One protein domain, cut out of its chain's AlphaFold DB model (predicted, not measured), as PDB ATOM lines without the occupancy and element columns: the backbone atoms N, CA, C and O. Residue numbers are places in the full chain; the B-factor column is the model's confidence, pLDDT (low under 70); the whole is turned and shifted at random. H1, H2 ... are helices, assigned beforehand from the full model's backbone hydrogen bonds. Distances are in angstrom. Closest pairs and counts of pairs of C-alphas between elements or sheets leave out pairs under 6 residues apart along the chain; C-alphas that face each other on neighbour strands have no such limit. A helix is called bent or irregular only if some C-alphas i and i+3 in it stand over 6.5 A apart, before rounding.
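AT A GLANCE: This is residues 37 to 107 and 182 to 233 of the 236 residues of an uncharacterized protein of Candidatus Omnitrophica bacterium (UniProt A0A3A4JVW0). Three long helices, H2, H4 and H6, lie side by side as a bundle with their centres in a triangle, and a fourth, H5, crosses H4 and H6 on one side. Short H1 sits at one end of the bundle, near the first residues of H2 and the last of H6, while the small helix H3 lies away from the other helices on the connection from H2 to H4. The printed part has 123 residues with six named helices, H1 to H6 in order along the chain, and no named strand: the class is all helix. It is compact, with a radius of gyration of the C-alphas of 14.6 A, and spans 42 by 35 by 25 A.

IN THESE COORDINATES: H1, residues 37 to 42, begins with C-alpha 37 at (-2.600, 11.117, -31.871). H2, residues 46 to 61, is 22.6 A from first to last C-alpha. H3 is residues 66 to 69, 5.1 A long. H4, residues 82 to 101, is the longest at 28.4 A and begins with C-alpha 82 at (-21.423, -18.389, -15.299). H5, residues 182 to 196, measures 19.9 A; it is neither bent nor irregular, but only just: C-alphas 193 and 196 are 6.4 A apart. H6, residues 209 to 226, measures 26.0 A and ends with C-alpha 226 at (-8.263, 2.766, -40.796).

HOW THE PARTS SIT: H1 is close to H2 but not clearly touching it; the closest C-alphas, of Ala 42 and Phe 48, are 5.1 A apart. H2 touches H4 at a shallow tilt of 16 degrees, opposite ways, with the C-alphas of Ser 58 and Ala 91 closest at 4.3 A. H6 touches H2 with residues 216 to 223 alone, at 22 degrees, opposite ways; the closest C-alphas are those of Tyr 55 and Ala 219, 7.1 A. H4 and H6 touch and run the same way at 19 degrees, closest at the C-alphas of Ala 95 and Gln 216, 5.3 A. H5 touches H4 at a steep tilt of 42 degrees, with the C-alphas of Ser 89 and Ala 196 closest at 4.3 A. It touches H6 at 48 degrees, also steep, closest at the C-alphas of Ala 188 and Val 215, 5.6 A. H3 is apart from H2 and H4. Every O i to N i+4 pair is within hydrogen-bond range in H1, H2 and H6; H4 has 15 of 16 and H5 10 of 11, and H3 is too short for such a pair.

THE WHOLE: The C-alphas of Ala 40 and Asp 202, the two farthest apart, are 42.6 A apart. Residues 108 to 181 are not printed, and C-alphas 107 and 182 are 12.4 A apart across the cut. The links H3 to H4 and H5 to H6 are long, 12 residues each. Mean pLDDT of the printed part is 93.7; residues 232 to 233 are under 70.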
ATOM      1  N   ALA A  37      -2.535  11.008 -30.413       90.31
ATOM      2  CA  ALA A  37      -2.600  11.117 -31.871       90.31
ATOM      3  C   ALA A  37      -3.758  10.295 -32.468       90.31
ATOM      4  O   ALA A  37      -4.500  10.789 -33.325       90.31
ATOM      5  N   ILE A  38      -3.962   9.065 -31.980       91.12
ATOM      6  CA  ILE A  38      -5.106   8.215 -32.341       91.12
ATOM      7  C   ILE A  38      -6.415   8.922 -31.973       91.12
ATOM      8  O   ILE A  38      -7.298   9.052 -32.823       91.12
ATOM      9  N   ALA A  39      -6.526   9.425 -30.742       92.56
ATOM     10  CA  ALA A  39      -7.710  10.115 -30.241       92.56
ATOM     11  C   ALA A  39      -8.013  11.391 -31.041       92.56
ATOM     12  O   ALA A  39      -9.149  11.585 -31.470       92.56
ATOM     13  N   ALA A  40      -7.004  12.217 -31.327       95.31
ATOM     14  CA  ALA A  40      -7.145  13.441 -32.116       95.31
ATOM     15  C   ALA A  40      -7.586  13.173 -33.564       95.31
ATOM     16  O   ALA A  40      -8.291  13.983 -34.172       95.31
ATOM     17  N   LYS A  41      -7.184  12.034 -34.143       93.50
ATOM     18  CA  LYS A  41      -7.640  11.621 -35.477       93.50
ATOM     19  C   LYS A  41      -9.059  11.057 -35.442       93.50
ATOM     20  O   LYS A  41      -9.856  11.361 -36.332       93.50
ATOM     21  N   ALA A  42      -9.369  10.243 -34.437       94.50
ATOM     22  CA  ALA A  42     -10.673   9.613 -34.278       94.50
ATOM     23  C   ALA A  42     -11.777  10.620 -33.921       94.50
ATOM     24  O   ALA A  42     -12.874  10.519 -34.464       94.50
ATOM     25  N   SER A  43     -11.480  11.631 -33.097       95.25
ATOM     26  CA  SER A  43     -12.443  12.642 -32.626       95.25
ATOM     27  C   SER A  43     -13.113  13.438 -33.747       95.25
ATOM     28  O   SER A  43     -14.189  13.994 -33.561       95.25
ATOM     29  N   ARG A  44     -12.520  13.449 -34.946       92.69
ATOM     30  CA  ARG A  44     -13.070  14.127 -36.126       92.69
ATOM     31  C   ARG A  44     -14.259  13.402 -36.757       92.69
ATOM     32  O   ARG A  44     -14.898  13.969 -37.639       92.69
ATOM     33  N   LYS A  45     -14.512  12.137 -36.404       94.69
ATOM     34  CA  LYS A  45     -15.625  11.350 -36.952       94.69
ATOM     35  C   LYS A  45     -16.283  10.522 -35.861       94.69
ATOM     36  O   LYS A  45     -15.667   9.616 -35.312       94.69
ATOM     37  N   GLU A  46     -17.570  10.758 -35.653       95.75
ATOM     38  CA  GLU A  46     -18.387  10.087 -34.638       95.75
ATOM     39  C   GLU A  46     -18.295   8.552 -34.708       95.75
ATOM     40  O   GLU A  46     -18.051   7.902 -33.695       95.75
ATOM     41  N   LYS A  47     -18.323   7.975 -35.917       96.62
ATOM     42  CA  LYS A  47     -18.143   6.526 -36.116       96.62
ATOM     43  C   LYS A  47     -16.847   5.969 -35.505       96.62
ATOM     44  O   LYS A  47     -16.798   4.831 -35.057       96.62
ATOM     45  N   PHE A  48     -15.765   6.749 -35.497       96.94
ATOM     46  CA  PHE A  48     -14.498   6.317 -34.906       96.94
ATOM     47  C   PHE A  48     -14.512   6.479 -33.392       96.94
ATOM     48  O   PHE A  48     -13.988   5.612 -32.699       96.94
ATOM     49  N   VAL A  49     -15.151   7.533 -32.883       97.69
ATOM     50  CA  VAL A  49     -15.356   7.730 -31.444       97.69
ATOM     51  C   VAL A  49     -16.144   6.558 -30.860       97.69
ATOM     52  O   VAL A  49     -15.662   5.911 -29.930       97.69
ATOM     53  N   TYR A  50     -17.289   6.201 -31.450       98.19
ATOM     54  CA  TYR A  50     -18.065   5.046 -30.993       98.19
ATOM     55  C   TYR A  50     -17.348   3.717 -31.225       98.19
ATOM     56  O   TYR A  50     -17.412   2.842 -30.364       98.19
ATOM     57  N   GLY A  51     -16.627   3.559 -32.340       97.94
ATOM     58  CA  GLY A  51     -15.839   2.355 -32.603       97.94
ATOM     59  C   GLY A  51     -14.783   2.116 -31.518       97.94
ATOM     60  O   GLY A  51     -14.688   1.015 -30.976       97.94
ATOM     61  N   ILE A  52     -14.044   3.165 -31.141       97.75
ATOM     62  CA  ILE A  52     -13.061   3.113 -30.050       97.75
ATOM     63  C   ILE A  52     -13.748   2.876 -28.705       97.75
ATOM     64  O   ILE A  52     -13.284   2.029 -27.949       97.75
ATOM     65  N   ALA A  53     -14.855   3.560 -28.409       98.12
ATOM     66  CA  ALA A  53     -15.572   3.389 -27.144       98.12
ATOM     67  C   ALA A  53     -16.097   1.953 -26.962       98.12
ATOM     68  O   ALA A  53     -15.917   1.360 -25.901       98.12
ATOM     69  N   LYS A  54     -16.672   1.348 -28.011       98.56
ATOM     70  CA  LYS A  54     -17.124  -0.057 -28.004       98.56
ATOM     71  C   LYS A  54     -15.961  -1.035 -27.826       98.56
ATOM     72  O   LYS A  54     -16.079  -2.010 -27.082       98.56
ATOM     73  N   TYR A  55     -14.826  -0.764 -28.473       98.50
ATOM     74  CA  TYR A  55     -13.613  -1.555 -28.292       98.50
ATOM     75  C   TYR A  55     -13.064  -1.435 -26.862       98.50
ATOM     76  O   TYR A  55     -12.818  -2.453 -26.221       98.50
ATOM     77  N   ALA A  56     -12.951  -0.220 -26.324       98.12
ATOM     78  CA  ALA A  56     -12.519   0.023 -24.950       98.12
ATOM     79  C   ALA A  56     -13.449  -0.656 -23.933       98.12
ATOM     80  O   ALA A  56     -12.977  -1.280 -22.986       98.12
ATOM     81  N   PHE A  57     -14.763  -0.624 -24.173       98.62
ATOM     82  CA  PHE A  57     -15.726  -1.347 -23.351       98.62
ATOM     83  C   PHE A  57     -15.490  -2.864 -23.389       98.62
ATOM     84  O   PHE A  57     -15.463  -3.497 -22.337       98.62
ATOM     85  N   SER A  58     -15.219  -3.450 -24.562       98.62
ATOM     86  CA  SER A  58     -14.838  -4.867 -24.664       98.62
ATOM     87  C   SER A  58     -13.617  -5.205 -23.807       98.62
ATOM     88  O   SER A  58     -13.643  -6.187 -23.066       98.62
ATOM     89  N   ILE A  59     -12.573  -4.376 -23.878       98.00
ATOM     90  CA  ILE A  59     -11.346  -4.547 -23.092       98.00
ATOM     91  C   ILE A  59     -11.631  -4.430 -21.588       98.00
ATOM     92  O   ILE A  59     -11.106  -5.215 -20.808       98.00
ATOM     93  N   SER A  60     -12.512  -3.508 -21.181       98.12
ATOM     94  CA  SER A  60     -12.900  -3.329 -19.773       98.12
ATOM     95  C   SER A  60     -13.639  -4.534 -19.181       98.12
ATOM     96  O   SER A  60     -13.565  -4.778 -17.979       98.12
ATOM     97  N   LEU A  61     -14.343  -5.301 -20.022       98.00
ATOM     98  CA  LEU A  61     -15.042  -6.518 -19.605       98.00
ATOM     99  C   LEU A  61     -14.078  -7.690 -19.437       98.00
ATOM    100  O   LEU A  61     -14.255  -8.514 -18.538       98.00
ATOM    101  N   PHE A  62     -13.094  -7.788 -20.332       97.69
ATOM    102  CA  PHE A  62     -12.089  -8.833 -20.302       97.69
ATOM    103  C   PHE A  62     -10.845  -8.427 -21.094       97.69
ATOM    104  O   PHE A  62     -10.930  -8.089 -22.277       97.69
ATOM    105  N   SER A  63      -9.682  -8.548 -20.460       94.88
ATOM    106  CA  SER A  63      -8.380  -8.330 -21.082       94.88
ATOM    107  C   SER A  63      -7.366  -9.325 -20.537       94.88
ATOM    108  O   SER A  63      -7.383  -9.626 -19.343       94.88
ATOM    109  N   ILE A  64      -6.455  -9.780 -21.392       91.19
ATOM    110  CA  ILE A  64      -5.313 -10.607 -20.996       91.19
ATOM    111  C   ILE A  64      -4.040  -9.789 -21.240       91.19
ATOM    112  O   ILE A  64      -3.893  -9.246 -22.341       91.19
ATOM    113  N   PRO A  65      -3.131  -9.680 -20.256       88.75
ATOM    114  CA  PRO A  65      -1.818  -9.082 -20.465       88.75
ATOM    115  C   PRO A  65      -1.064  -9.759 -21.615       88.75
ATOM    116  O   PRO A  65      -1.102 -10.978 -21.755       88.75
ATOM    117  N   GLY A  66      -0.332  -8.985 -22.422       84.12
ATOM    118  CA  GLY A  66       0.414  -9.531 -23.567       84.12
ATOM    119  C   GLY A  66       1.384 -10.655 -23.181       84.12
ATOM    120  O   GLY A  66       1.475 -11.650 -23.890       84.12
ATOM    121  N   VAL A  67       2.009 -10.555 -22.004       82.69
ATOM    122  CA  VAL A  67       2.927 -11.575 -21.465       82.69
ATOM    123  C   VAL A  67       2.272 -12.944 -21.270       82.69
ATOM    124  O   VAL A  67       2.928 -13.964 -21.445       82.69
ATOM    125  N   ASP A  68       0.969 -12.988 -20.986       85.00
ATOM    126  CA  ASP A  68       0.213 -14.237 -20.833       85.00
ATOM    127  C   ASP A  68      -0.241 -14.813 -22.189       85.00
ATOM    128  O   ASP A  68      -0.755 -15.934 -22.276       85.00
ATOM    129  N   LEU A  69      -0.056 -14.047 -23.268       87.62
ATOM    130  CA  LEU A  69      -0.296 -14.460 -24.647       87.62
ATOM    131  C   LEU A  69       0.986 -14.913 -25.351       87.62
ATOM    132  O   LEU A  69       0.904 -15.423 -26.470       87.62
ATOM    133  N   GLU A  70       2.150 -14.817 -24.713       86.88
ATOM    134  CA  GLU A  70       3.399 -15.340 -25.267       86.88
ATOM    135  C   GLU A  70       3.317 -16.858 -25.489       86.88
ATOM    136  O   GLU A  70       2.618 -17.557 -24.745       86.88
ATOM    137  N   PRO A  71       3.991 -17.423 -26.506       84.88
ATOM    138  CA  PRO A  71       3.984 -18.868 -26.736       84.88
ATOM    139  C   PRO A  71       4.532 -19.680 -25.554       84.88
ATOM    140  O   PRO A  71       4.116 -20.816 -25.348       84.88
ATOM    141  N   SER A  72       5.445 -19.111 -24.765       82.06
ATOM    142  CA  SER A  72       5.995 -19.742 -23.558       82.06
ATOM    143  C   SER A  72       5.059 -19.666 -22.347       82.06
ATOM    144  O   SER A  72       5.274 -20.377 -21.364       82.06
ATOM    145  N   ALA A  73       4.020 -18.826 -22.400       84.44
ATOM    146  CA  ALA A  73       3.096 -18.635 -21.297       84.44
ATOM    147  C   ALA A  73       2.195 -19.859 -21.087       84.44
ATOM    148  O   ALA A  73       1.856 -20.611 -22.009       84.44
ATOM    149  N   ARG A  74       1.760 -20.052 -19.839       87.50
ATOM    150  CA  ARG A  74       0.856 -21.147 -19.486       87.50
ATOM    151  C   ARG A  74      -0.495 -20.965 -20.181       87.50
ATOM    152  O   ARG A  74      -1.067 -19.880 -20.191       87.50
ATOM    153  N   HIS A  75      -1.053 -22.061 -20.696       90.62
ATOM    154  CA  HIS A  75      -2.401 -22.057 -21.259       90.62
ATOM    155  C   HIS A  75      -3.445 -21.570 -20.240       90.62
ATOM    156  O   HIS A  75      -3.561 -22.125 -19.143       90.62
ATOM    157  N   ILE A  76      -4.244 -20.585 -20.652       93.56
ATOM    158  CA  ILE A  76      -5.348 -20.043 -19.868       93.56
ATOM    159  C   ILE A  76      -6.581 -20.930 -20.099       93.56
ATOM    160  O   ILE A  76      -7.061 -21.021 -21.236       93.56
ATOM    161  N   PRO A  77      -7.095 -21.605 -19.057       94.12
ATOM    162  CA  PRO A  77      -8.197 -22.542 -19.205       94.12
ATOM    163  C   PRO A  77      -9.523 -21.825 -19.482       94.12
ATOM    164  O   PRO A  77      -9.692 -20.634 -19.234       94.12
ATOM    165  N   ILE A  78     -10.508 -22.594 -19.947       95.00
ATOM    166  CA  ILE A  78     -11.905 -22.149 -20.009       95.00
ATOM    167  C   ILE A  78     -12.413 -21.922 -18.581       95.00
ATOM    168  O   ILE A  78     -12.289 -22.807 -17.726       95.00
ATOM    169  N   PHE A  79     -13.017 -20.762 -18.335       94.56
ATOM    170  CA  PHE A  79     -13.610 -20.448 -17.039       94.56
ATOM    171  C   PHE A  79     -14.854 -21.294 -16.765       94.56
ATOM    172  O   PHE A  79     -15.596 -21.672 -17.674       94.56
ATOM    173  N   ARG A  80     -15.091 -21.614 -15.491       93.56
ATOM    174  CA  ARG A  80     -16.213 -22.469 -15.070       93.56
ATOM    175  C   ARG A  80     -17.418 -21.676 -14.575       93.56
ATOM    176  O   ARG A  80     -18.524 -22.212 -14.587       93.56
ATOM    177  N   LEU A  81     -17.202 -20.440 -14.129       95.88
ATOM    178  CA  LEU A  81     -18.237 -19.631 -13.504       95.88
ATOM    179  C   LEU A  81     -19.151 -19.007 -14.572       95.88
ATOM    180  O   LEU A  81     -18.643 -18.489 -15.570       95.88
ATOM    181  N   PRO A  82     -20.482 -19.019 -14.373       94.62
ATOM    182  CA  PRO A  82     -21.423 -18.389 -15.299       94.62
ATOM    183  C   PRO A  82     -21.130 -16.907 -15.551       94.62
ATOM    184  O   PRO A  82     -21.220 -16.460 -16.692       94.62
ATOM    185  N   ASP A  83     -20.721 -16.164 -14.521       95.88
ATOM    186  CA  ASP A  83     -20.395 -14.739 -14.629       95.88
ATOM    187  C   ASP A  83     -19.278 -14.484 -15.643       95.88
ATOM    188  O   ASP A  83     -19.362 -13.553 -16.445       95.88
ATOM    189  N   ASP A  84     -18.265 -15.353 -15.673       96.19
ATOM    190  CA  ASP A  84     -17.190 -15.266 -16.656       96.19
ATOM    191  C   ASP A  84     -17.719 -15.543 -18.066       96.19
ATOM    192  O   ASP A  84     -17.367 -14.836 -19.006       96.19
ATOM    193  N   HIS A  85     -18.627 -16.512 -18.240       95.50
ATOM    194  CA  HIS A  85     -19.239 -16.787 -19.550       95.50
ATOM    195  C   HIS A  85     -19.997 -15.575 -20.087       95.50
ATOM    196  O   HIS A  85     -19.916 -15.280 -21.282       95.50
ATOM    197  N   ILE A  86     -20.706 -14.856 -19.213       96.19
ATOM    198  CA  ILE A  86     -21.411 -13.621 -19.565       96.19
ATOM    199  C   ILE A  86     -20.405 -12.519 -19.914       96.19
ATOM    200  O   ILE A  86     -20.513 -11.934 -20.993       96.19
ATOM    201  N   LYS A  87     -19.379 -12.291 -19.083       97.06
ATOM    202  CA  LYS A  87     -18.316 -11.304 -19.362       97.06
ATOM    203  C   LYS A  87     -17.630 -11.555 -20.704       97.06
ATOM    204  O   LYS A  87     -17.559 -10.643 -21.526       97.06
ATOM    205  N   LEU A  88     -17.196 -12.790 -20.976       98.06
ATOM    206  CA  LEU A  88     -16.553 -13.157 -22.243       98.06
ATOM    207  C   LEU A  88     -17.500 -12.980 -23.439       98.06
ATOM    208  O   LEU A  88     -17.086 -12.496 -24.495       98.06
ATOM    209  N   SER A  89     -18.780 -13.324 -23.278       97.94
ATOM    210  CA  SER A  89     -19.792 -13.128 -24.323       97.94
ATOM    211  C   SER A  89     -19.972 -11.648 -24.654       97.94
ATOM    212  O   SER A  89     -19.907 -11.261 -25.823       97.94
ATOM    213  N   HIS A  90     -20.137 -10.797 -23.639       98.12
ATOM    214  CA  HIS A  90     -20.280  -9.358 -23.840       98.12
ATOM    215  C   HIS A  90     -18.998  -8.709 -24.366       98.12
ATOM    216  O   HIS A  90     -19.088  -7.778 -25.170       98.12
ATOM    217  N   ALA A  91     -17.819  -9.222 -24.007       98.56
ATOM    218  CA  ALA A  91     -16.559  -8.774 -24.587       98.56
ATOM    219  C   ALA A  91     -16.508  -9.064 -26.099       98.56
ATOM    220  O   ALA A  91     -16.213  -8.155 -26.878       98.56
ATOM    221  N   ILE A  92     -16.886 -10.274 -26.538       98.62
ATOM    222  CA  ILE A  92     -16.985 -10.624 -27.971       98.62
ATOM    223  C   ILE A  92     -17.999  -9.735 -28.692       98.62
ATOM    224  O   ILE A  92     -17.700  -9.217 -29.769       98.62
ATOM    225  N   ILE A  93     -19.189  -9.548 -28.109       98.50
ATOM    226  CA  ILE A  93     -20.238  -8.700 -28.691       98.50
ATOM    227  C   ILE A  93     -19.720  -7.279 -28.881       98.50
ATOM    228  O   ILE A  93     -19.785  -6.754 -29.986       98.50
ATOM    229  N   SER A  94     -19.142  -6.688 -27.837       98.50
ATOM    230  CA  SER A  94     -18.675  -5.302 -27.858       98.50
ATOM    231  C   SER A  94     -17.519  -5.097 -28.839       98.50
ATOM    232  O   SER A  94     -17.516  -4.121 -29.590       98.50
ATOM    233  N   ALA A  95     -16.577  -6.048 -28.912       98.69
ATOM    234  CA  ALA A  95     -15.482  -5.992 -29.881       98.69
ATOM    235  C   ALA A  95     -15.994  -6.108 -31.322       98.69
ATOM    236  O   ALA A  95     -15.578  -5.337 -32.183       98.69
ATOM    237  N   TYR A  96     -16.931  -7.019 -31.599       98.56
ATOM    238  CA  TYR A  96     -17.512  -7.117 -32.938       98.56
ATOM    239  C   TYR A  96     -18.377  -5.899 -33.283       98.56
ATOM    240  O   TYR A  96     -18.354  -5.435 -34.418       98.56
ATOM    241  N   SER A  97     -19.087  -5.317 -32.318       98.31
ATOM    242  CA  SER A  97     -19.866  -4.101 -32.551       98.31
ATOM    243  C   SER A  97     -19.004  -2.872 -32.838       98.31
ATOM    244  O   SER A  97     -19.493  -1.938 -33.471       98.31
ATOM    245  N   ALA A  98     -17.725  -2.866 -32.446       98.44
ATOM    246  CA  ALA A  98     -16.764  -1.887 -32.953       98.44
ATOM    247  C   ALA A  98     -16.507  -2.078 -34.461       98.44
ATOM    248  O   ALA A  98     -16.433  -1.101 -35.194       98.44
ATOM    249  N   ILE A  99     -16.438  -3.323 -34.949       98.38
ATOM    250  CA  ILE A  99     -16.286  -3.641 -36.382       98.38
ATOM    251  C   ILE A  99     -17.537  -3.218 -37.174       98.38
ATOM    252  O   ILE A  99     -17.409  -2.658 -38.266       98.38
ATOM    253  N   GLU A 100     -18.730  -3.441 -36.615       98.12
ATOM    254  CA  GLU A 100     -20.010  -2.981 -37.185       98.12
ATOM    255  C   GLU A 100     -20.072  -1.450 -37.280       98.12
ATOM    256  O   GLU A 100     -20.478  -0.908 -38.304       98.12
ATOM    257  N   GLU A 101     -19.596  -0.734 -36.256       97.94
ATOM    258  CA  GLU A 101     -19.543   0.737 -36.262       97.94
ATOM    259  C   GLU A 101     -18.650   1.288 -37.388       97.94
ATOM    260  O   GLU A 101     -18.928   2.326 -37.993       97.94
ATOM    261  N   LEU A 102     -17.579   0.566 -37.724       96.44
ATOM    262  CA  LEU A 102     -16.701   0.915 -38.842       96.44
ATOM    263  C   LEU A 102     -17.326   0.621 -40.212       96.44
ATOM    264  O   LEU A 102     -16.787   1.072 -41.229       96.44
ATOM    265  N   GLY A 103     -18.450  -0.099 -40.251       96.94
ATOM    266  CA  GLY A 103     -19.091  -0.556 -41.476       96.94
ATOM    267  C   GLY A 103     -18.309  -1.677 -42.158       96.94
ATOM    268  O   GLY A 103     -18.280  -1.719 -43.390       96.94
ATOM    269  N   LEU A 104     -17.616  -2.530 -41.391       97.38
ATOM    270  CA  LEU A 104     -16.755  -3.625 -41.871       97.38
ATOM    271  C   LEU A 104     -17.293  -5.024 -41.529       97.38
ATOM    272  O   LEU A 104     -16.605  -6.031 -41.675       97.38
ATOM    273  N   GLU A 105     -18.547  -5.100 -41.106       96.12
ATOM    274  CA  GLU A 105     -19.271  -6.331 -40.821       96.12
ATOM    275  C   GLU A 105     -19.634  -7.118 -42.087       96.12
ATOM    276  O   GLU A 105     -19.642  -6.599 -43.211       96.12
ATOM    277  N   ILE A 106     -19.994  -8.390 -41.908       94.56
ATOM    278  CA  ILE A 106     -20.553  -9.202 -42.992       94.56
ATOM    279  C   ILE A 106     -22.042  -8.901 -43.118       94.56
ATOM    280  O   ILE A 106     -22.845  -9.275 -42.265       94.56
ATOM    281  N   ARG A 107     -22.422  -8.283 -44.236       92.06
ATOM    282  CA  ARG A 107     -23.817  -7.998 -44.584       92.06
ATOM    283  C   ARG A 107     -24.430  -9.192 -45.302       92.06
ATOM    284  O   ARG A 107     -24.525  -9.221 -46.528       92.06
ATOM    285  N   ILE A 182     -10.675 -11.794 -44.211       95.44
ATOM    286  CA  ILE A 182     -12.098 -12.033 -44.508       95.44
ATOM    287  C   ILE A 182     -12.633 -13.204 -43.677       95.44
ATOM    288  O   ILE A 182     -13.750 -13.160 -43.150       95.44
ATOM    289  N   GLU A 183     -11.827 -14.253 -43.525       95.00
ATOM    290  CA  GLU A 183     -12.184 -15.405 -42.700       95.00
ATOM    291  C   GLU A 183     -12.157 -15.053 -41.210       95.00
ATOM    292  O   GLU A 183     -13.049 -15.482 -40.481       95.00
ATOM    293  N   ALA A 184     -11.233 -14.193 -40.767       96.75
ATOM    294  CA  ALA A 184     -11.223 -13.656 -39.405       96.75
ATOM    295  C   ALA A 184     -12.530 -12.915 -39.080       96.75
ATOM    296  O   ALA A 184     -13.178 -13.206 -38.071       96.75
ATOM    297  N   ILE A 185     -12.983 -12.027 -39.974       97.25
ATOM    298  CA  ILE A 185     -14.260 -11.308 -39.830       97.25
ATOM    299  C   ILE A 185     -15.443 -12.293 -39.820       97.25
ATOM    300  O   ILE A 185     -16.378 -12.130 -39.034       97.25
ATOM    301  N   SER A 186     -15.400 -13.350 -40.636       95.75
ATOM    302  CA  SER A 186     -16.427 -14.408 -40.686       95.75
ATOM    303  C   SER A 186     -16.508 -15.257 -39.423       95.75
ATOM    304  O   SER A 186     -17.605 -15.634 -38.985       95.75
ATOM    305  N   LEU A 187     -15.364 -15.564 -38.819       96.00
ATOM    306  CA  LEU A 187     -15.293 -16.263 -37.544       96.00
ATOM    307  C   LEU A 187     -15.789 -15.372 -36.412       96.00
ATOM    308  O   LEU A 187     -16.647 -15.810 -35.651       96.00
ATOM    309  N   ALA A 188     -15.337 -14.119 -36.355       97.62
ATOM    310  CA  ALA A 188     -15.779 -13.151 -35.360       97.62
ATOM    311  C   ALA A 188     -17.295 -12.894 -35.443       97.62
ATOM    312  O   ALA A 188     -17.983 -12.917 -34.423       97.62
ATOM    313  N   HIS A 189     -17.841 -12.769 -36.659       96.50
ATOM    314  CA  HIS A 189     -19.283 -12.667 -36.890       96.50
ATOM    315  C   HIS A 189     -20.025 -13.884 -36.333       96.50
ATOM    316  O   HIS A 189     -21.020 -13.758 -35.624       96.50
ATOM    317  N   TRP A 190     -19.531 -15.089 -36.629       95.50
ATOM    318  CA  TRP A 190     -20.164 -16.316 -36.157       95.50
ATOM    319  C   TRP A 190     -20.080 -16.469 -34.635       95.50
ATOM    320  O   TRP A 190     -21.088 -16.827 -34.028       95.50
ATOM    321  N   LEU A 191     -18.933 -16.149 -34.023       96.81
ATOM    322  CA  LEU A 191     -18.767 -16.112 -32.568       96.81
ATOM    323  C   LEU A 191     -19.784 -15.158 -31.944       96.81
ATOM    324  O   LEU A 191     -20.530 -15.565 -31.051       96.81
ATOM    325  N   ARG A 192     -19.904 -13.932 -32.471       96.25
ATOM    326  CA  ARG A 192     -20.918 -12.985 -32.011       96.25
ATOM    327  C   ARG A 192     -22.321 -13.572 -32.140       96.25
ATOM    328  O   ARG A 192     -23.013 -13.663 -31.134       96.25
ATOM    329  N   SER A 193     -22.766 -13.968 -33.332       93.31
ATOM    330  CA  SER A 193     -24.179 -14.306 -33.571       93.31
ATOM    331  C   SER A 193     -24.612 -15.658 -32.992       93.31
ATOM    332  O   SER A 193     -25.757 -15.805 -32.575       93.31
ATOM    333  N   HIS A 194     -23.737 -16.668 -32.987       92.94
ATOM    334  CA  HIS A 194     -24.121 -18.048 -32.657       92.94
ATOM    335  C   HIS A 194     -23.693 -18.487 -31.256       92.94
ATOM    336  O   HIS A 194     -24.330 -19.390 -30.701       92.94
ATOM    337  N   VAL A 195     -22.640 -17.874 -30.706       94.12
ATOM    338  CA  VAL A 195     -22.037 -18.271 -29.426       94.12
ATOM    339  C   VAL A 195     -22.327 -17.250 -28.328       94.12
ATOM    340  O   VAL A 195     -22.858 -17.634 -27.286       94.12
ATOM    341  N   ALA A 196     -21.996 -15.980 -28.569       93.62
ATOM    342  CA  ALA A 196     -22.064 -14.923 -27.563       93.62
ATOM    343  C   ALA A 196     -23.446 -14.253 -27.472       93.62
ATOM    344  O   ALA A 196     -23.888 -13.902 -26.385       93.62
ATOM    345  N   SER A 197     -24.136 -14.074 -28.602       88.31
ATOM    346  CA  SER A 197     -25.458 -13.433 -28.638       88.31
ATOM    347  C   SER A 197     -26.584 -14.405 -28.273       88.31
ATOM    348  O   SER A 197     -26.499 -15.613 -28.520       88.31
ATOM    349  N   HIS A 198     -27.703 -13.825 -27.826       84.56
ATOM    350  CA  HIS A 198     -28.938 -14.502 -27.410       84.56
ATOM    351  C   HIS A 198     -28.812 -15.226 -26.060       84.56
ATOM    352  O   HIS A 198     -27.903 -14.963 -25.282       84.56
ATOM    353  N   LYS A 199     -29.766 -16.118 -25.755       87.31
ATOM    354  CA  LYS A 199     -29.744 -16.936 -24.536       87.31
ATOM    355  C   LYS A 199     -28.445 -17.734 -24.423       87.31
ATOM    356  O   LYS A 199     -27.965 -18.237 -25.438       87.31
ATOM    357  N   THR A 200     -27.954 -17.929 -23.200       84.12
ATOM    358  CA  THR A 200     -26.816 -18.807 -22.890       84.12
ATOM    359  C   THR A 200     -27.064 -20.221 -23.419       84.12
ATOM    360  O   THR A 200     -28.128 -20.805 -23.202       84.12
ATOM    361  N   LYS A 201     -26.081 -20.785 -24.128       88.38
ATOM    362  CA  LYS A 201     -26.129 -22.138 -24.713       88.38
ATOM    363  C   LYS A 201     -24.910 -22.938 -24.271       88.38
ATOM    364  O   LYS A 201     -23.972 -22.410 -23.682       88.38
ATOM    365  N   ASP A 202     -24.860 -24.206 -24.663       89.56
ATOM    366  CA  ASP A 202     -23.687 -25.057 -24.432       89.56
ATOM    367  C   ASP A 202     -22.393 -24.523 -25.054       89.56
ATOM    368  O   ASP A 202     -21.312 -24.842 -24.569       89.56
ATOM    369  N   LEU A 203     -22.488 -23.729 -26.127       93.25
ATOM    370  CA  LEU A 203     -21.320 -23.083 -26.731       93.25
ATOM    371  C   LEU A 203     -20.814 -21.911 -25.887       93.25
ATOM    372  O   LEU A 203     -19.609 -21.725 -25.790       93.25
ATOM    373  N   THR A 204     -21.713 -21.168 -25.242       93.38
ATOM    374  CA  THR A 204     -21.370 -20.033 -24.373       93.38
ATOM    375  C   THR A 204     -20.514 -20.484 -23.186       93.38
ATOM    376  O   THR A 204     -19.555 -19.817 -22.818       93.38
ATOM    377  N   LYS A 205     -20.788 -21.683 -22.654       93.56
ATOM    378  CA  LYS A 205     -20.052 -22.290 -21.529       93.56
ATOM    379  C   LYS A 205     -18.621 -22.722 -21.858       93.56
ATOM    380  O   LYS A 205     -17.893 -23.156 -20.972       93.56
ATOM    381  N   VAL A 206     -18.245 -22.708 -23.137       95.12
ATOM    382  CA  VAL A 206     -16.923 -23.148 -23.604       95.12
ATOM    383  C   VAL A 206     -16.187 -22.065 -24.385       95.12
ATOM    384  O   VAL A 206     -15.240 -22.389 -25.103       95.12
ATOM    385  N   ILE A 207     -16.628 -20.806 -24.268       95.88
ATOM    386  CA  ILE A 207     -15.870 -19.658 -24.770       95.88
ATOM    387  C   ILE A 207     -14.527 -19.653 -24.050       95.88
ATOM    388  O   ILE A 207     -14.464 -19.633 -22.820       95.88
ATOM    389  N   SER A 208     -13.452 -19.712 -24.825       95.69
ATOM    390  CA  SER A 208     -12.103 -19.584 -24.302       95.69
ATOM    391  C   SER A 208     -11.691 -18.111 -24.251       95.69
ATOM    392  O   SER A 208     -12.166 -17.304 -25.055       95.69
ATOM    393  N   PRO A 209     -10.749 -17.750 -23.369       96.50
ATOM    394  CA  PRO A 209     -10.129 -16.428 -23.391       96.50
ATOM    395  C   PRO A 209      -9.569 -16.048 -24.771       96.50
ATOM    396  O   PRO A 209      -9.705 -14.909 -25.207       96.50
ATOM    397  N   TYR A 210      -9.025 -17.022 -25.507       96.25
ATOM    398  CA  TYR A 210      -8.487 -16.819 -26.854       96.25
ATOM    399  C   TYR A 210      -9.563 -16.461 -27.886       96.25
ATOM    400  O   TYR A 210      -9.282 -15.689 -28.798       96.25
ATOM    401  N   ASP A 211     -10.801 -16.949 -27.740       97.56
ATOM    402  CA  ASP A 211     -11.911 -16.539 -28.612       97.56
ATOM    403  C   ASP A 211     -12.191 -15.034 -28.469       97.56
ATOM    404  O   ASP A 211     -12.427 -14.353 -29.466       97.56
ATOM    405  N   VAL A 212     -12.109 -14.504 -27.244       98.00
ATOM    406  CA  VAL A 212     -12.279 -13.070 -26.972       98.00
ATOM    407  C   VAL A 212     -11.112 -12.266 -27.532       98.00
ATOM    408  O   VAL A 212     -11.332 -11.321 -28.292       98.00
ATOM    409  N   ILE A 213      -9.878 -12.673 -27.215       97.25
ATOM    410  CA  ILE A 213      -8.661 -11.985 -27.668       97.25
ATOM    411  C   ILE A 213      -8.583 -11.941 -29.192       97.25
ATOM    412  O   ILE A 213      -8.252 -10.898 -29.742       97.25
ATOM    413  N   ASN A 214      -8.951 -13.013 -29.894       97.88
ATOM    414  CA  ASN A 214      -8.967 -13.021 -31.356       97.88
ATOM    415  C   ASN A 214      -9.923 -11.959 -31.931       97.88
ATOM    416  O   ASN A 214      -9.562 -11.232 -32.856       97.88
ATOM    417  N   VAL A 215     -11.131 -11.820 -31.374       98.50
ATOM    418  CA  VAL A 215     -12.101 -10.813 -31.843       98.50
ATOM    419  C   VAL A 215     -11.653  -9.396 -31.471       98.50
ATOM    420  O   VAL A 215     -11.751  -8.485 -32.295       98.50
ATOM    421  N   GLN A 216     -11.109  -9.203 -30.268       98.38
ATOM    422  CA  GLN A 216     -10.540  -7.923 -29.839       98.38
ATOM    423  C   GLN A 216      -9.335  -7.518 -30.693       98.38
ATOM    424  O   GLN A 216      -9.241  -6.368 -31.113       98.38
ATOM    425  N   HIS A 217      -8.427  -8.445 -30.993       96.19
ATOM    426  CA  HIS A 217      -7.254  -8.181 -31.818       96.19
ATOM    427  C   HIS A 217      -7.651  -7.824 -33.254       96.19
ATOM    428  O   HIS A 217      -7.103  -6.883 -33.824       96.19
ATOM    429  N   LEU A 218      -8.670  -8.494 -33.803       98.00
ATOM    430  CA  LEU A 218      -9.238  -8.144 -35.102       98.00
ATOM    431  C   LEU A 218      -9.811  -6.720 -35.092       98.00
ATOM    432  O   LEU A 218      -9.484  -5.920 -35.966       98.00
ATOM    433  N   ALA A 219     -10.632  -6.381 -34.093       98.19
ATOM    434  CA  ALA A 219     -11.197  -5.040 -33.960       98.19
ATOM    435  C   ALA A 219     -10.099  -3.972 -33.819       98.19
ATOM    436  O   ALA A 219     -10.143  -2.949 -34.503       98.19
ATOM    437  N   ARG A 220      -9.077  -4.240 -32.994       96.19
ATOM    438  CA  ARG A 220      -7.902  -3.376 -32.818       96.19
ATOM    439  C   ARG A 220      -7.176  -3.148 -34.137       96.19
ATOM    440  O   ARG A 220      -6.906  -2.000 -34.474       96.19
ATOM    441  N   ARG A 221      -6.880  -4.217 -34.887       95.06
ATOM    442  CA  ARG A 221      -6.228  -4.120 -36.198       95.06
ATOM    443  C   ARG A 221      -7.023  -3.219 -37.133       95.06
ATOM    444  O   ARG A 221      -6.475  -2.247 -37.637       95.06
ATOM    445  N   LEU A 222      -8.317  -3.489 -37.305       96.81
ATOM    446  CA  LEU A 222      -9.174  -2.723 -38.213       96.81
ATOM    447  C   LEU A 222      -9.278  -1.243 -37.804       96.81
ATOM    448  O   LEU A 222      -9.161  -0.366 -38.657       96.81
ATOM    449  N   LEU A 223      -9.444  -0.951 -36.508       96.06
ATOM    450  CA  LEU A 223      -9.464   0.419 -35.983       96.06
ATOM    451  C   LEU A 223      -8.160   1.156 -36.293       96.06
ATOM    452  O   LEU A 223      -8.173   2.247 -36.866       96.06
ATOM    453  N   LEU A 224      -7.030   0.555 -35.921       93.50
ATOM    454  CA  LEU A 224      -5.723   1.175 -36.085       93.50
ATOM    455  C   LEU A 224      -5.352   1.322 -37.556       93.50
ATOM    456  O   LEU A 224      -4.763   2.329 -37.926       93.50
ATOM    457  N   GLU A 225      -5.702   0.369 -38.410       94.25
ATOM    458  CA  GLU A 225      -5.366   0.412 -39.830       94.25
ATOM    459  C   GLU A 225      -6.148   1.511 -40.559       94.25
ATOM    460  O   GLU A 225      -5.550   2.320 -41.269       94.25
ATOM    461  N   ILE A 226      -7.446   1.659 -40.271       94.12
ATOM    462  CA  ILE A 226      -8.263   2.766 -40.796       94.12
ATOM    463  C   ILE A 226      -7.747   4.124 -40.314       94.12
ATOM    464  O   ILE A 226      -7.744   5.112 -41.058       94.12
ATOM    465  N   LEU A 227      -7.311   4.190 -39.058       91.81
ATOM    466  CA  LEU A 227      -6.707   5.390 -38.494       91.81
ATOM    467  C   LEU A 227      -5.243   5.560 -38.933       91.81
ATOM    468  O   LEU A 227      -4.658   6.602 -38.662       91.81
ATOM    469  N   GLY A 228      -4.656   4.624 -39.680       90.56
ATOM    470  CA  GLY A 228      -3.287   4.703 -40.194       90.56
ATOM    471  C   GLY A 228      -2.189   4.483 -39.147       90.56
ATOM    472  O   GLY A 228      -1.057   4.872 -39.394       90.56
ATOM    473  N   PHE A 229      -2.508   3.875 -38.003       89.81
ATOM    474  CA  PHE A 229      -1.590   3.592 -36.895       89.81
ATOM    475  C   PHE A 229      -1.200   2.109 -36.759       89.81
ATOM    476  O   PHE A 229      -0.363   1.784 -35.925       89.81
ATOM    477  N   TRP A 230      -1.752   1.197 -37.574       86.25
ATOM    478  CA  TRP A 230      -1.441  -0.244 -37.484       86.25
ATOM    479  C   TRP A 230       0.051  -0.548 -37.677       86.25
ATOM    480  O   TRP A 230       0.667  -1.194 -36.836       86.25
ATOM    481  N   LYS A 231       0.655  -0.005 -38.740       71.94
ATOM    482  CA  LYS A 231       2.063  -0.262 -39.093       71.94
ATOM    483  C   LYS A 231       3.085   0.455 -38.207       71.94
ATOM    484  O   LYS A 231       4.264   0.125 -38.264       71.94
ATOM    485  N   PHE A 232       2.654   1.432 -37.409       57.47
ATOM    486  CA  PHE A 232       3.525   2.078 -36.421       57.47
ATOM    487  C   PHE A 232       3.828   1.144 -35.247       57.47
ATOM    488  O   PHE A 232       4.864   1.282 -34.619       57.47
ATOM    489  N   LEU A 233       2.951   0.170 -34.993       51.28
ATOM    490  CA  LEU A 233       3.073  -0.802 -33.906       51.28
ATOM    491  C   LEU A 233       3.682  -2.138 -34.352       51.28
ATOM    492  O   LEU A 233       3.870  -3.019 -33.526       51.28
TER     493      LEU A 233